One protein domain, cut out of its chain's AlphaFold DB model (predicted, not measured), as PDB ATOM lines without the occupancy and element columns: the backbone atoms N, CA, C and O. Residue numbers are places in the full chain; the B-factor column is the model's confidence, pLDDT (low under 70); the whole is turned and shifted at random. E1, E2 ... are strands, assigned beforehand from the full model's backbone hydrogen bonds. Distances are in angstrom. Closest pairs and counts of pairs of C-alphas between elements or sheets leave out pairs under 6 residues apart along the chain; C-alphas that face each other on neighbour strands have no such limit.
ATOM      1  N   ARG A  38      90.742 118.138 112.911       91.50
ATOM      2  CA  ARG A  38      91.066 118.620 111.564       91.50
ATOM      3  C   ARG A  38      90.817 117.492 110.573       91.50
ATOM      4  O   ARG A  38      91.302 116.385 110.790       91.50
ATOM      5  N   PHE A  39      90.096 117.778 109.499       89.12
ATOM      6  CA  PHE A  39      89.664 116.785 108.521       89.12
ATOM      7  C   PHE A  39      90.018 117.230 107.104       89.12
ATOM      8  O   PHE A  39      89.959 118.426 106.818       89.12
ATOM      9  N   PRO A  40      90.383 116.298 106.209       85.88
ATOM     10  CA  PRO A  40      90.733 116.649 104.841       85.88
ATOM     11  C   PRO A  40      89.544 117.282 104.121       85.88
ATOM     12  O   PRO A  40      88.410 116.823 104.257       85.88
ATOM     13  N   ASN A  41      89.813 118.328 103.339       86.00
ATOM     14  CA  ASN A  41      88.850 118.799 102.359       86.00
ATOM     15  C   ASN A  41      89.015 117.975 101.075       86.00
ATOM     16  O   ASN A  41      89.942 118.217 100.304       86.00
ATOM     17  N   GLU A  42      88.124 117.004 100.857       81.56
ATOM     18  CA  GLU A  42      88.134 116.155  99.653       81.56
ATOM     19  C   GLU A  42      87.856 116.954  98.366       81.56
ATOM     20  O   GLU A  42      88.218 116.500  97.281       81.56
ATOM     21  N   ASP A  43      87.282 118.158  98.477       77.38
ATOM     22  CA  ASP A  43      87.053 119.063  97.345       77.38
ATOM     23  C   ASP A  43      88.309 119.895  96.991       77.38
ATOM     24  O   ASP A  43      88.341 120.584  95.968       77.38
ATOM     25  N   SER A  44      89.366 119.847  97.818       76.62
ATOM     26  CA  SER A  44      90.632 120.555  97.575       76.62
ATOM     27  C   SER A  44      91.531 119.747  96.638       76.62
ATOM     28  O   SER A  44      92.220 118.817  97.054       76.62
ATOM     29  N   VAL A  45      91.589 120.176  95.380       73.25
ATOM     30  CA  VAL A  45      92.432 119.624  94.296       73.25
ATOM     31  C   VAL A  45      93.925 119.549  94.668       73.25
ATOM     32  O   VAL A  45      94.663 118.704  94.181       73.25
ATOM     33  N   ASP A  46      94.387 120.437  95.536       72.44
ATOM     34  CA  ASP A  46      95.774 120.613  95.967       72.44
ATOM     35  C   ASP A  46      96.006 120.234  97.443       72.44
ATOM     36  O   ASP A  46      97.108 120.409  97.964       72.44
ATOM     37  N   CYS A  47      94.984 119.719  98.140       83.19
ATOM     38  CA  CYS A  47      94.988 119.484  99.590       83.19
ATOM     39  C   CYS A  47      95.404 120.711 100.428       83.19
ATOM     40  O   CYS A  47      95.790 120.559 101.584       83.19
ATOM     41  N   ASN A  48      95.339 121.930  99.891       83.31
ATOM     42  CA  ASN A  48      95.743 123.142 100.606       83.31
ATOM     43  C   ASN A  48      94.665 123.618 101.592       83.31
ATOM     44  O   ASN A  48      94.892 124.509 102.403       83.31
ATOM     45  N   THR A  49      93.472 123.027 101.560       85.50
ATOM     46  CA  THR A  49      92.397 123.356 102.498       85.50
ATOM     47  C   THR A  49      91.955 122.141 103.308       85.50
ATOM     48  O   THR A  49      92.083 120.995 102.876       85.50
ATOM     49  N   TYR A  50      91.468 122.386 104.523       87.62
ATOM     50  CA  TYR A  50      90.974 121.367 105.448       87.62
ATOM     51  C   TYR A  50      89.820 121.930 106.288       87.62
ATOM     52  O   TYR A  50      89.705 123.143 106.482       87.62
ATOM     53  N   TYR A  51      88.962 121.053 106.801       91.06
ATOM     54  CA  TYR A  51      87.886 121.426 107.713       91.06
ATOM     55  C   TYR A  51      88.369 121.362 109.163       91.06
ATOM     56  O   TYR A  51      88.867 120.334 109.624       91.06
ATOM     57  N   LEU A  52      88.226 122.467 109.890       88.81
ATOM     58  CA  LEU A  52      88.449 122.554 111.325       88.81
ATOM     59  C   LEU A  52      87.109 122.455 112.054       88.81
ATOM     60  O   LEU A  52      86.247 123.318 111.906       88.81
ATOM     61  N   CYS A  53      86.975 121.416 112.866       90.31
ATOM     62  CA  CYS A  53      85.829 121.176 113.721       90.31
ATOM     63  C   CYS A  53      86.155 121.573 115.156       90.31
ATOM     64  O   CYS A  53      87.002 120.939 115.791       90.31
ATOM     65  N   THR A  54      85.476 122.585 115.688       88.00
ATOM     66  CA  THR A  54      85.611 122.992 117.093       88.00
ATOM     67  C   THR A  54      84.312 122.756 117.847       88.00
ATOM     68  O   THR A  54      83.217 122.884 117.304       88.00
ATOM     69  N   LYS A  55      84.438 122.354 119.113       88.31
ATOM     70  CA  LYS A  55      83.298 122.124 119.998       88.31
ATOM     71  C   LYS A  55      82.958 123.429 120.710       88.31
ATOM     72  O   LYS A  55      83.816 124.004 121.375       88.31
ATOM     73  N   ASN A  56      81.724 123.881 120.557       81.00
ATOM     74  CA  ASN A  56      81.178 125.002 121.306       81.00
ATOM     75  C   ASN A  56      80.935 124.613 122.771       81.00
ATOM     76  O   ASN A  56      80.961 123.440 123.150       81.00
ATOM     77  N   THR A  57      80.670 125.618 123.603       78.19
ATOM     78  CA  THR A  57      80.357 125.449 125.031       78.19
ATOM     79  C   THR A  57      79.096 124.616 125.281       78.19
ATOM     80  O   THR A  57      78.996 123.960 126.312       78.19
ATOM     81  N   ASP A  58      78.169 124.582 124.321       81.50
ATOM     82  CA  ASP A  58      76.947 123.761 124.309       81.50
ATOM     83  C   ASP A  58      77.180 122.315 123.820       81.50
ATOM     84  O   ASP A  58      76.264 121.494 123.796       81.50
ATOM     85  N   GLY A  59      78.410 121.988 123.424       75.25
ATOM     86  CA  GLY A  59      78.786 120.694 122.878       75.25
ATOM     87  C   GLY A  59      78.462 120.483 121.399       75.25
ATOM     88  O   GLY A  59      78.812 119.422 120.875       75.25
ATOM     89  N   SER A  60      77.871 121.476 120.728       79.88
ATOM     90  CA  SER A  60      77.681 121.495 119.279       79.88
ATOM     91  C   SER A  60      79.026 121.638 118.560       79.88
ATOM     92  O   SER A  60      79.955 122.264 119.075       79.88
ATOM     93  N   LEU A  61      79.157 121.042 117.375       85.62
ATOM     94  CA  LEU A  61      80.367 121.140 116.562       85.62
ATOM     95  C   LEU A  61      80.167 122.176 115.455       85.62
ATOM     96  O   LEU A  61      79.239 122.064 114.655       85.62
ATOM     97  N   ILE A  62      81.062 123.159 115.388       82.31
ATOM     98  CA  ILE A  62      81.114 124.132 114.296       82.31
ATOM     99  C   ILE A  62      82.206 123.749 113.306       82.31
ATOM    100  O   ILE A  62      83.285 123.303 113.693       82.31
ATOM    101  N   THR A  63      81.907 123.933 112.022       86.75
ATOM    102  CA  THR A  63      82.812 123.627 110.913       86.75
ATOM    103  C   THR A  63      83.364 124.925 110.340       86.75
ATOM    104  O   THR A  63      82.589 125.798 109.953       86.75
ATOM    105  N   ALA A  64      84.684 125.041 110.227       85.19
ATOM    106  CA  ALA A  64      85.350 126.126 109.512       85.19
ATOM    107  C   ALA A  64      86.240 125.558 108.401       85.19
ATOM    108  O   ALA A  64      86.991 124.613 108.631       85.19
ATOM    109  N   LEU A  65      86.182 126.136 107.199       87.31
ATOM    110  CA  LEU A  65      87.125 125.819 106.125       87.31
ATOM    111  C   LEU A  65      88.388 126.666 106.311       87.31
ATOM    112  O   LEU A  65      88.302 127.890 106.388       87.31
ATOM    113  N   VAL A  66      89.550 126.022 106.387       87.31
ATOM    114  CA  VAL A  66      90.827 126.689 106.667       87.31
ATOM    115  C   VAL A  66      91.870 126.287 105.627       87.31
ATOM    116  O   VAL A  66      91.909 125.138 105.195       87.31
ATOM    117  N   SER A  67      92.711 127.237 105.215       86.81
ATOM    118  CA  SER A  67      93.829 127.006 104.292       86.81
ATOM    119  C   SER A  67      95.142 126.783 105.045       86.81
ATOM    120  O   SER A  67      95.385 127.397 106.087       86.81
ATOM    121  N   CYS A  68      95.997 125.915 104.519       83.06
ATOM    122  CA  CYS A  68      97.327 125.679 105.048       83.06
ATOM    123  C   CYS A  68      98.267 126.859 104.715       83.06
ATOM    124  O   CYS A  68      98.183 127.457 103.640       83.06
ATOM    125  N   PRO A  69      99.178 127.235 105.628       82.25
ATOM    126  CA  PRO A  69     100.130 128.313 105.378       82.25
ATOM    127  C   PRO A  69     101.187 127.894 104.346       82.25
ATOM    128  O   PRO A  69     101.555 126.723 104.265       82.25
ATOM    129  N   LEU A  70     101.721 128.866 103.594       70.69
ATOM    130  CA  LEU A  70     102.882 128.691 102.702       70.69
ATOM    131  C   LEU A  70     102.730 127.546 101.679       70.69
ATOM    132  O   LEU A  70     103.692 126.829 101.410       70.69
ATOM    133  N   SER A  71     101.533 127.360 101.105       66.88
ATOM    134  CA  SER A  71     101.229 126.284 100.137       66.88
ATOM    135  C   SER A  71     101.503 124.857 100.649       66.88
ATOM    136  O   SER A  71     101.712 123.937  99.861       66.88
ATOM    137  N   ALA A  72     101.516 124.661 101.973       79.06
ATOM    138  CA  ALA A  72     101.576 123.337 102.580       79.06
ATOM    139  C   ALA A  72     100.304 122.532 102.260       79.06
ATOM    140  O   ALA A  72      99.222 123.091 102.100       79.06
ATOM    141  N   ALA A  73     100.427 121.210 102.201       81.31
ATOM    142  CA  ALA A  73      99.305 120.315 101.954       81.31
ATOM    143  C   ALA A  73      98.845 119.681 103.272       81.31
ATOM    144  O   ALA A  73      99.655 119.304 104.117       81.31
ATOM    145  N   PHE A  74      97.539 119.564 103.472       83.94
ATOM    146  CA  PHE A  74      96.969 118.928 104.648       83.94
ATOM    147  C   PHE A  74      97.099 117.402 104.557       83.94
ATOM    148  O   PHE A  74      96.585 116.767 103.631       83.94
ATOM    149  N   SER A  75      97.767 116.811 105.550       82.12
ATOM    150  CA  SER A  75      97.870 115.366 105.726       82.12
ATOM    151  C   SER A  75      96.730 114.844 106.585       82.12
ATOM    152  O   SER A  75      96.651 115.148 107.775       82.12
ATOM    153  N   ALA A  76      95.864 114.015 105.996       82.06
ATOM    154  CA  ALA A  76      94.795 113.340 106.731       82.06
ATOM    155  C   ALA A  76      95.342 112.320 107.747       82.06
ATOM    156  O   ALA A  76      94.747 112.135 108.803       82.06
ATOM    157  N   ALA A  77      96.484 111.691 107.442       76.00
ATOM    158  CA  ALA A  77      97.125 110.715 108.322       76.00
ATOM    159  C   ALA A  77      97.707 111.367 109.586       76.00
ATOM    160  O   ALA A  77      97.673 110.772 110.658       76.00
ATOM    161  N   GLU A  78      98.216 112.595 109.463       76.44
ATOM    162  CA  GLU A  78      98.848 113.321 110.572       76.44
ATOM    163  C   GLU A  78      97.931 114.382 111.202       76.44
ATOM    164  O   GLU A  78      98.246 114.935 112.255       76.44
ATOM    165  N   GLY A  79      96.802 114.700 110.560       81.12
ATOM    166  CA  GLY A  79      95.870 115.743 110.991       81.12
ATOM    167  C   GLY A  79      96.457 117.160 110.948       81.12
ATOM    168  O   GLY A  79      95.972 118.046 111.659       81.12
ATOM    169  N   LYS A  80      97.519 117.394 110.164       83.56
ATOM    170  CA  LYS A  80      98.291 118.652 110.137       83.56
ATOM    171  C   LYS A  80      98.695 119.053 108.716       83.56
ATOM    172  O   LYS A  80      98.737 118.228 107.810       83.56
ATOM    173  N   CYS A  81      98.998 120.340 108.532       84.44
ATOM    174  CA  CYS A  81      99.593 120.851 107.297       84.44
ATOM    175  C   CYS A  81     101.076 120.478 107.251       84.44
ATOM    176  O   CYS A  81     101.829 120.835 108.157       84.44
ATOM    177  N   VAL A  82     101.489 119.790 106.194       79.62
ATOM    178  CA  VAL A  82     102.863 119.343 105.958       79.62
ATOM    179  C   VAL A  82     103.425 120.024 104.713       79.62
ATOM    180  O   VAL A  82     102.707 120.306 103.754       79.62
ATOM    181  N   SER A  83     104.722 120.325 104.729       74.06
ATOM    182  CA  SER A  83     105.380 120.949 103.577       74.06
ATOM    183  C   SER A  83     105.413 119.968 102.400       74.06
ATOM    184  O   SER A  83     105.817 118.815 102.554       74.06
ATOM    185  N   SER A  84     104.982 120.414 101.220       56.50
ATOM    186  CA  SER A  84     105.191 119.674  99.973       56.50
ATOM    187  C   SER A  84     106.563 120.067  99.419       56.50
ATOM    188  O   SER A  84     106.763 121.269  99.223       56.50
TER     189      SER A  84
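This is residues 38 to 84 of the 566 residues of an uncharacterized protein of Anopheles dirus (UniProt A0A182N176). A long, narrow hairpin of E2 and E3, with the short strand E1 beside E2, makes a three-stranded sheet, and a second, small hairpin of E4 and E5 sits by the end of the sheet where E2 begins. The turn of residues 56 to 60 makes one tip of the length, and the last printed residues lie toward the other. The printed part has 47 residues, with no named helix and five named strands, E1 to E5 in order; the class is all strand, though under half of the residues, 23, are in named elements. The whole is only just compact, close to loose, with a radius of gyration of the C-alphas of 11.4 A, and spans 37 by 19 by 18 A, only just a rod.

E2, residues 49 to 55, is 19.8 A long, and E3, residues 61 to 67, is 19.1 A. E1, residues 38 to 40, begins at C-alpha 38 (91.066, 118.620, 111.564). E4 is residues 73 to 75; E5, residues 80 to 82, ends at C-alpha 82 (102.863, 119.343, 105.958).

E1, E2 and E3 form a meander, each strand the antiparallel neighbour of the one before. E2 and E3 are a hairpin at 153 degrees, with N 52 and O 64 2.8 A apart. In the hairpin of edge strand E1 and inner strand E2, N 39 and O 51 are 2.8 A apart. E4 and E5, an antiparallel hairpin, have N 82 and O 73 at 2.8 A. The closest C-alphas of E2 and E4 are those of Tyr 50 and Phe 74, 6.5 A apart. E3 is apart from both E4 and E5.

The C-alphas farthest apart, those of Asp 58 and Ser 84, are 37.5 A apart. The printed part has no cut and no long link. The mean pLDDT of the printed part is 81.7; residues 71 and 84 are under 70.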